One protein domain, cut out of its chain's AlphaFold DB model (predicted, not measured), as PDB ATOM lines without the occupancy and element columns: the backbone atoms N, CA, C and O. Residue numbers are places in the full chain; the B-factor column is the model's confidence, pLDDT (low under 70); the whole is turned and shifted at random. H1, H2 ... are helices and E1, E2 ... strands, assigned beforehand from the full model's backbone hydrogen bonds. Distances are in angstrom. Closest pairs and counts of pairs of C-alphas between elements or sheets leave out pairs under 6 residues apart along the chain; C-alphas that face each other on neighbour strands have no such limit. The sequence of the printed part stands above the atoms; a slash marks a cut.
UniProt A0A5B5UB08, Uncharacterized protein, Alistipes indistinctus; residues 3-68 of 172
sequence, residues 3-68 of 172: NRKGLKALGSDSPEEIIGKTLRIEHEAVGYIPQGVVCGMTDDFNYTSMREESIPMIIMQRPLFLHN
ATOM      1  N   ASN A   3       4.697  32.494   0.121       93.06
ATOM      2  CA  ASN A   3       3.648  31.542  -0.281       93.06
ATOM      3  C   ASN A   3       3.991  30.811  -1.595       93.06
ATOM      4  O   ASN A   3       4.941  31.176  -2.285       93.06
ATOM      5  N   ARG A   4       3.225  29.779  -1.975       91.06
ATOM      6  CA  ARG A   4       3.492  28.981  -3.194       91.06
ATOM      7  C   ARG A   4       3.438  29.811  -4.473       91.06
ATOM      8  O   ARG A   4       4.275  29.623  -5.352       91.06
ATOM      9  N   LYS A   5       2.512  30.761  -4.583       91.56
ATOM     10  CA  LYS A   5       2.494  31.696  -5.720       91.56
ATOM     11  C   LYS A   5       3.692  32.638  -5.731       91.56
ATOM     12  O   LYS A   5       4.218  32.932  -6.800       91.56
ATOM     13  N   GLY A   6       4.151  33.070  -4.559       90.56
ATOM     14  CA  GLY A   6       5.384  33.836  -4.391       90.56
ATOM     15  C   GLY A   6       6.615  33.065  -4.857       90.56
ATOM     16  O   GLY A   6       7.439  33.629  -5.563       90.56
ATOM     17  N   LEU A   7       6.698  31.769  -4.543       91.50
ATOM     18  CA  LEU A   7       7.770  30.885  -5.011       91.50
ATOM     19  C   LEU A   7       7.857  30.878  -6.546       91.50
ATOM     20  O   LEU A   7       8.915  31.161  -7.105       91.50
ATOM     21  N   LYS A   8       6.720  30.658  -7.221       90.31
ATOM     22  CA  LYS A   8       6.646  30.673  -8.690       90.31
ATOM     23  C   LYS A   8       7.005  32.034  -9.281       90.31
ATOM     24  O   LYS A   8       7.700  32.103 -10.288       90.31
ATOM     25  N   ALA A   9       6.553  33.121  -8.654       89.31
ATOM     26  CA  ALA A   9       6.873  34.479  -9.093       89.31
ATOM     27  C   ALA A   9       8.372  34.809  -8.961       89.31
ATOM     28  O   ALA A   9       8.885  35.624  -9.721       89.31
ATOM     29  N   LEU A  10       9.073  34.159  -8.027       87.25
ATOM     30  CA  LEU A  10      10.526  34.254  -7.863       87.25
ATOM     31  C   LEU A  10      11.308  33.352  -8.839       87.25
ATOM     32  O   LEU A  10      12.535  33.379  -8.822       87.25
ATOM     33  N   GLY A  11      10.620  32.588  -9.694       86.81
ATOM     34  CA  GLY A  11      11.240  31.736 -10.711       86.81
ATOM     35  C   GLY A  11      11.787  30.407 -10.187       86.81
ATOM     36  O   GLY A  11      12.641  29.820 -10.845       86.81
ATOM     37  N   SER A  12      11.322  29.936  -9.025       87.12
ATOM     38  CA  SER A  12      11.682  28.618  -8.487       87.12
ATOM     39  C   SER A  12      10.485  27.678  -8.454       87.12
ATOM     40  O   SER A  12       9.361  28.088  -8.151       87.12
ATOM     41  N   ASP A  13      10.751  26.397  -8.706       83.88
ATOM     42  CA  ASP A  13       9.735  25.341  -8.704       83.88
ATOM     43  C   ASP A  13       9.726  24.532  -7.396       83.88
ATOM     44  O   ASP A  13       8.681  23.993  -7.018       83.88
ATOM     45  N   SER A  14      10.848  24.493  -6.660       87.12
ATOM     46  CA  SER A  14      10.956  23.815  -5.358       87.12
ATOM     47  C   SER A  14      11.190  24.795  -4.194       87.12
ATOM     48  O   SER A  14      12.032  25.690  -4.300       87.12
ATOM     49  N   PRO A  15      10.512  24.616  -3.039       83.19
ATOM     50  CA  PRO A  15      10.789  25.372  -1.814       83.19
ATOM     51  C   PRO A  15      12.250  25.288  -1.353       83.19
ATOM     52  O   PRO A  15      12.783  26.255  -0.807       83.19
ATOM     53  N   GLU A  16      12.907  24.150  -1.587       86.31
ATOM     54  CA  GLU A  16      14.292  23.883  -1.176       86.31
ATOM     55  C   GLU A  16      15.291  24.814  -1.870       86.31
ATOM     56  O   GLU A  16      16.345  25.117  -1.319       86.31
ATOM     57  N   GLU A  17      14.947  25.319  -3.056       85.75
ATOM     58  CA  GLU A  17      15.807  26.226  -3.811       85.75
ATOM     59  C   GLU A  17      15.846  27.632  -3.223       85.75
ATOM     60  O   GLU A  17      16.817  28.351  -3.461       85.75
ATOM     61  N   ILE A  18      14.803  28.059  -2.507       85.88
ATOM     62  CA  ILE A  18      14.696  29.426  -1.982       85.88
ATOM     63  C   ILE A  18      14.961  29.479  -0.474       85.88
ATOM     64  O   ILE A  18      15.471  30.489   0.015       85.88
ATOM     65  N   ILE A  19      14.647  28.423   0.282       90.12
ATOM     66  CA  ILE A  19      14.866  28.414   1.734       90.12
ATOM     67  C   ILE A  19      16.353  28.651   2.048       90.12
ATOM     68  O   ILE A  19      17.241  28.010   1.497       90.12
ATOM     69  N   GLY A  20      16.629  29.611   2.932       88.69
ATOM     70  CA  GLY A  20      17.985  30.023   3.303       88.69
ATOM     71  C   GLY A  20      18.638  31.044   2.363       88.69
ATOM     72  O   GLY A  20      19.657  31.624   2.734       88.69
ATOM     73  N   LYS A  21      18.054  31.338   1.192       88.75
ATOM     74  CA  LYS A  21      18.547  32.418   0.324       88.75
ATOM     75  C   LYS A  21      18.153  33.792   0.860       88.75
ATOM     76  O   LYS A  21      17.087  33.978   1.456       88.75
ATOM     77  N   THR A  22      19.016  34.770   0.599       88.50
ATOM     78  CA  THR A  22      18.766  36.183   0.889       88.50
ATOM     79  C   THR A  22      17.989  36.810  -0.259       88.50
ATOM     80  O   THR A  22      18.462  36.841  -1.393       88.50
ATOM     81  N   LEU A  23      16.808  37.339   0.042       87.19
ATOM     82  CA  LEU A  23      16.027  38.164  -0.869       87.19
ATOM     83  C   LEU A  23      16.297  39.633  -0.573       87.19
ATOM     84  O   LEU A  23      16.173  40.076   0.570       87.19
ATOM     85  N   ARG A  24      16.631  40.388  -1.617       86.62
ATOM     86  CA  ARG A  24      16.698  41.847  -1.577       86.62
ATOM     87  C   ARG A  24      15.336  42.406  -1.971       86.62
ATOM     88  O   ARG A  24      14.764  41.974  -2.969       86.62
ATOM     89  N   ILE A  25      14.810  43.326  -1.172       82.88
ATOM     90  CA  ILE A  25      13.476  43.897  -1.363       82.88
ATOM     91  C   ILE A  25      13.658  45.360  -1.740       82.88
ATOM     92  O   ILE A  25      14.009  46.191  -0.906       82.88
ATOM     93  N   GLU A  26      13.415  45.675  -3.007       80.50
ATOM     94  CA  GLU A  26      13.452  47.046  -3.512       80.50
ATOM     95  C   GLU A  26      12.021  47.566  -3.622       80.50
ATOM     96  O   GLU A  26      11.362  47.440  -4.650       80.50
ATOM     97  N   HIS A  27      11.502  48.092  -2.509       80.19
ATOM     98  CA  HIS A  27      10.166  48.676  -2.457       80.19
ATOM     99  C   HIS A  27      10.132  49.883  -1.516       80.19
ATOM    100  O   HIS A  27      10.536  49.788  -0.357       80.19
ATOM    101  N   GLU A  28       9.587  51.002  -1.994       73.31
ATOM    102  CA  GLU A  28       9.577  52.295  -1.294       73.31
ATOM    103  C   GLU A  28       8.926  52.201   0.099       73.31
ATOM    104  O   GLU A  28       9.474  52.667   1.095       73.31
ATOM    105  N   ALA A  29       7.812  51.467   0.208       71.88
ATOM    106  CA  ALA A  29       7.107  51.258   1.479       71.88
ATOM    107  C   ALA A  29       7.852  50.374   2.507       71.88
ATOM    108  O   ALA A  29       7.457  50.326   3.675       71.88
ATOM    109  N   VAL A  30       8.900  49.651   2.094       72.06
ATOM    110  CA  VAL A  30       9.645  48.700   2.942       72.06
ATOM    111  C   VAL A  30      11.142  49.032   2.983       72.06
ATOM    112  O   VAL A  30      11.954  48.192   3.352       72.06
ATOM    113  N   GLY A  31      11.529  50.274   2.671       69.06
ATOM    114  CA  GLY A  31      12.939  50.689   2.588       69.06
ATOM    115  C   GLY A  31      13.771  50.494   3.868       69.06
ATOM    116  O   GLY A  31      14.996  50.481   3.805       69.06
ATOM    117  N   TYR A  32      13.132  50.294   5.024       74.44
ATOM    118  CA  TYR A  32      13.789  49.976   6.301       74.44
ATOM    119  C   TYR A  32      14.085  48.472   6.494       74.44
ATOM    120  O   TYR A  32      14.755  48.110   7.459       74.44
ATOM    121  N   ILE A  33      13.616  47.592   5.598       78.50
ATOM    122  CA  ILE A  33      13.982  46.165   5.535       78.50
ATOM    123  C   ILE A  33      14.519  45.883   4.120       78.50
ATOM    124  O   ILE A  33      13.797  45.359   3.272       78.50
ATOM    125  N   PRO A  34      15.785  46.238   3.839       79.19
ATOM    126  CA  PRO A  34      16.346  46.157   2.487       79.19
ATOM    127  C   PRO A  34      16.584  44.714   2.019       79.19
ATOM    128  O   PRO A  34      16.676  44.448   0.821       79.19
ATOM    129  N   GLN A  35      16.708  43.768   2.956       85.50
ATOM    130  CA  GLN A  35      16.932  42.356   2.661       85.50
ATOM    131  C   GLN A  35      16.442  41.450   3.794       85.50
ATOM    132  O   GLN A  35      16.374  41.868   4.951       85.50
ATOM    133  N   GLY A  36      16.148  40.193   3.471       86.19
ATOM    134  CA  GLY A  36      15.763  39.172   4.442       86.19
ATOM    135  C   GLY A  36      16.043  37.759   3.942       86.19
ATOM    136  O   GLY A  36      16.038  37.501   2.742       86.19
ATOM    137  N   VAL A  37      16.287  36.835   4.870       90.38
ATOM    138  CA  VAL A  37      16.470  35.412   4.556       90.38
ATOM    139  C   VAL A  37      15.111  34.724   4.491       90.38
ATOM    140  O   VAL A  37      14.231  34.964   5.324       90.38
ATOM    141  N   VAL A  38      14.920  33.847   3.510       90.56
ATOM    142  CA  VAL A  38      13.696  33.047   3.427       90.56
ATOM    143  C   VAL A  38      13.753  31.907   4.437       90.56
ATOM    144  O   VAL A  38      14.374  30.876   4.203       90.56
ATOM    145  N   CYS A  39      13.069  32.084   5.566       90.44
ATOM    146  CA  CYS A  39      13.057  31.097   6.652       90.44
ATOM    147  C   CYS A  39      12.057  29.946   6.458       90.44
ATOM    148  O   CYS A  39      12.026  29.026   7.265       90.44
ATOM    149  N   GLY A  40      11.184  30.014   5.453       89.94
ATOM    150  CA  GLY A  40      10.162  28.992   5.266       89.94
ATOM    151  C   GLY A  40       9.062  29.381   4.298       89.94
ATOM    152  O   GLY A  40       9.001  30.512   3.795       89.94
ATOM    153  N   MET A  41       8.176  28.419   4.084       91.38
ATOM    154  CA  MET A  41       7.112  28.470   3.100       91.38
ATOM    155  C   MET A  41       5.746  28.212   3.727       91.38
ATOM    156  O   MET A  41       5.631  27.542   4.749       91.38
ATOM    157  N   THR A  42       4.716  28.771   3.103       91.69
ATOM    158  CA  THR A  42       3.314  28.588   3.488       91.69
ATOM    159  C   THR A  42       2.476  28.262   2.260       91.69
ATOM    160  O   THR A  42       2.844  28.605   1.133       91.69
ATOM    161  N   ASP A  43       1.332  27.621   2.479       90.94
ATOM    162  CA  ASP A  43       0.312  27.488   1.445       90.94
ATOM    163  C   ASP A  43      -0.255  28.856   1.055       90.94
ATOM    164  O   ASP A  43      -0.108  29.850   1.776       90.94
ATOM    165  N   ASP A  44      -0.881  28.906  -0.116       90.88
ATOM    166  CA  ASP A  44      -1.526  30.115  -0.598       90.88
ATOM    167  C   ASP A  44      -2.775  30.415   0.231       90.88
ATOM    168  O   ASP A  44      -3.675  29.585   0.350       90.88
ATOM    169  N   PHE A  45      -2.849  31.625   0.772       88.62
ATOM    170  CA  PHE A  45      -4.027  32.110   1.477       88.62
ATOM    171  C   PHE A  45      -4.372  33.521   1.027       88.62
ATOM    172  O   PHE A  45      -3.540  34.252   0.488       88.62
ATOM    173  N   ASN A  46      -5.617  33.905   1.270       85.25
ATOM    174  CA  ASN A  46      -6.105  35.236   0.965       85.25
ATOM    175  C   ASN A  46      -5.947  36.137   2.184       85.25
ATOM    176  O   ASN A  46      -6.546  35.889   3.228       85.25
ATOM    177  N   TYR A  47      -5.140  37.185   2.040       74.69
ATOM    178  CA  TYR A  47      -4.934  38.178   3.092       74.69
ATOM    179  C   TYR A  47      -6.023  39.264   3.095       74.69
ATOM    180  O   TYR A  47      -6.453  39.699   4.159       74.69
ATOM    181  N   THR A  48      -6.500  39.671   1.915       69.06
ATOM    182  CA  THR A  48      -7.380  40.844   1.776       69.06
ATOM    183  C   THR A  48      -8.850  40.473   1.580       69.06
ATOM    184  O   THR A  48      -9.732  41.070   2.192       69.06
ATOM    185  N   SER A  49      -9.138  39.492   0.722       73.19
ATOM    186  CA  SER A  49     -10.504  39.164   0.308       73.19
ATOM    187  C   SER A  49     -10.646  37.679   0.008       73.19
ATOM    188  O   SER A  49      -9.828  37.106  -0.699       73.19
ATOM    189  N   MET A  50     -11.728  37.054   0.481       71.56
ATOM    190  CA  MET A  50     -12.077  35.685   0.071       71.56
ATOM    191  C   MET A  50     -12.620  35.609  -1.366       71.56
ATOM    192  O   MET A  50     -12.782  34.511  -1.886       71.56
ATOM    193  N   ARG A  51     -12.930  36.754  -1.990       74.94
ATOM    194  CA  ARG A  51     -13.476  36.831  -3.356       74.94
ATOM    195  C   ARG A  51     -12.393  36.828  -4.432       74.94
ATOM    196  O   ARG A  51     -12.697  36.548  -5.585       74.94
ATOM    197  N   GLU A  52     -11.170  37.182  -4.063       80.25
ATOM    198  CA  GLU A  52     -10.050  37.286  -4.989       80.25
ATOM    199  C   GLU A  52      -9.171  36.048  -4.897       80.25
ATOM    200  O   GLU A  52      -9.140  35.344  -3.883       80.25
ATOM    201  N   GLU A  53      -8.469  35.766  -5.986       83.88
ATOM    202  CA  GLU A  53      -7.462  34.724  -5.975       83.88
ATOM    203  C   GLU A  53      -6.262  35.169  -5.133       83.88
ATOM    204  O   GLU A  53      -5.914  36.350  -5.083       83.88
ATOM    205  N   SER A  54      -5.595  34.210  -4.496       87.06
ATOM    206  CA  SER A  54      -4.378  34.493  -3.742       87.06
ATOM    207  C   SER A  54      -3.314  35.094  -4.658       87.06
ATOM    208  O   SER A  54      -3.130  34.650  -5.794       87.06
ATOM    209  N   ILE A  55      -2.593  36.095  -4.165       90.06
ATOM    210  CA  ILE A  55      -1.508  36.749  -4.903       90.06
ATOM    211  C   ILE A  55      -0.141  36.246  -4.415       90.06
ATOM    212  O   ILE A  55      -0.047  35.678  -3.323       90.06
ATOM    213  N   PRO A  56       0.936  36.420  -5.198       90.94
ATOM    214  CA  PRO A  56       2.302  36.242  -4.710       90.94
ATOM    215  C   PRO A  56       2.561  37.115  -3.474       90.94
ATOM    216  O   PRO A  56       2.326  38.321  -3.508       90.94
ATOM    217  N   MET A  57       3.024  36.517  -2.375       89.62
ATOM    218  CA  MET A  57       3.209  37.214  -1.100       89.62
ATOM    219  C   MET A  57       4.509  36.824  -0.402       89.62
ATOM    220  O   MET A  57       4.871  35.649  -0.300       89.62
ATOM    221  N   ILE A  58       5.153  37.841   0.172       88.94
ATOM    222  CA  ILE A  58       6.252  37.701   1.123       88.94
ATOM    223  C   ILE A  58       5.735  38.134   2.493       88.94
ATOM    224  O   ILE A  58       5.244  39.246   2.668       88.94
ATOM    225  N   ILE A  59       5.867  37.246   3.471       88.75
ATOM    226  CA  ILE A  59       5.486  37.482   4.861       88.75
ATOM    227  C   ILE A  59       6.765  37.715   5.647       88.75
ATOM    228  O   ILE A  59       7.622  36.829   5.743       88.75
ATOM    229  N   MET A  60       6.890  38.900   6.222       85.94
ATOM    230  CA  MET A  60       8.048  39.288   7.016       85.94
ATOM    231  C   MET A  60       7.603  39.877   8.345       85.94
ATOM    232  O   MET A  60       6.525  40.463   8.456       85.94
ATOM    233  N   GLN A  61       8.447  39.720   9.357       79.56
ATOM    234  CA  GLN A  61       8.228  40.378  10.630       79.56
ATOM    235  C   GLN A  61       8.559  41.861  10.482       79.56
ATOM    236  O   GLN A  61       9.643  42.221  10.025       79.56
ATOM    237  N   ARG A  62       7.634  42.718  10.911       77.25
ATOM    238  CA  ARG A  62       7.872  44.150  11.058       77.25
ATOM    239  C   ARG A  62       8.075  44.442  12.549       77.25
ATOM    240  O   ARG A  62       7.092  44.455  13.284       77.25
ATOM    241  N   PRO A  63       9.320  44.609  13.030       71.00
ATOM    242  CA  PRO A  63       9.578  44.813  14.458       71.00
ATOM    243  C   PRO A  63       9.073  46.171  14.973       71.00
ATOM    244  O   PRO A  63       8.803  46.310  16.161       71.00
ATOM    245  N   LEU A  64       8.889  47.158  14.090       69.38
ATOM    246  CA  LEU A  64       8.183  48.394  14.423       69.38
ATOM    247  C   LEU A  64       6.665  48.202  14.245       69.38
ATOM    248  O   LEU A  64       6.239  47.667  13.224       69.38
ATOM    249  N   PHE A  65       5.866  48.710  15.195       64.75
ATOM    250  CA  PHE A  65       4.386  48.743  15.182       64.75
ATOM    251  C   PHE A  65       3.645  47.451  15.589       64.75
ATOM    252  O   PHE A  65       2.627  47.089  14.998       64.75
ATOM    253  N   LEU A  66       4.094  46.778  16.654       69.38
ATOM    254  CA  LEU A  66       3.341  45.689  17.295       69.38
ATOM    255  C   LEU A  66       2.185  46.243  18.150       69.38
ATOM    256  O   LEU A  66       2.276  46.312  19.371       69.38
ATOM    257  N   HIS A  67       1.098  46.677  17.507       75.12
ATOM    258  CA  HIS A  67      -0.073  47.227  18.210       75.12
ATOM    259  C   HIS A  67      -1.093  46.173  18.642       75.12
ATOM    260  O   HIS A  67      -1.901  46.436  19.526       75.12
ATOM    261  N   ASN A  68      -1.072  44.996  18.019       81.38
ATOM    262  CA  ASN A  68      -2.027  43.929  18.281       81.38
ATOM    263  C   ASN A  68      -1.299  42.592  18.376       81.38
ATOM    264  O   ASN A  68      -0.315  42.358  17.673       81.38
TER     265      ASN A  68
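This is residues 3 to 68 of the 172 residues of an uncharacterized protein of Alistipes indistinctus (UniProt A0A5B5UB08). What is the shape? There is little regular structure: a winding chain with one short helix, H1, and one small antiparallel hairpin, E1 and E2. Residues 38 to 68 loop out and return through the middle. What is the make-up? The printed part has 66 residues, 12 in named elements, in the order H1, E1, E2; the class is mixed. It is only just compact, close to loose, with radius of gyration 13.0 A for the C-alphas and spans of 32 by 32 by 21 A.

Where is H1? Residues 4 to 9, 8.7 A, from C-alpha 4 at (3.492, 28.981, -3.194). Where are the strands? E1 is residues 22 to 24; E2, residues 35 to 37, ends at C-alpha 37 (16.470, 35.412, 4.556).

How do E1 and E2 pair? This hairpin is antiparallel at 156 degrees, with N 23 and O 36 within hydrogen-bond range at 2.8 A. And H1? H1 and E2 are apart; every O i to N i+4 pair in H1 is within range.

Any cut or long link? The printed part has no cut; H1 to E1 is a long link. Where is confidence low? pLDDT is under 70 at residues 31, 48 and 64 to 66.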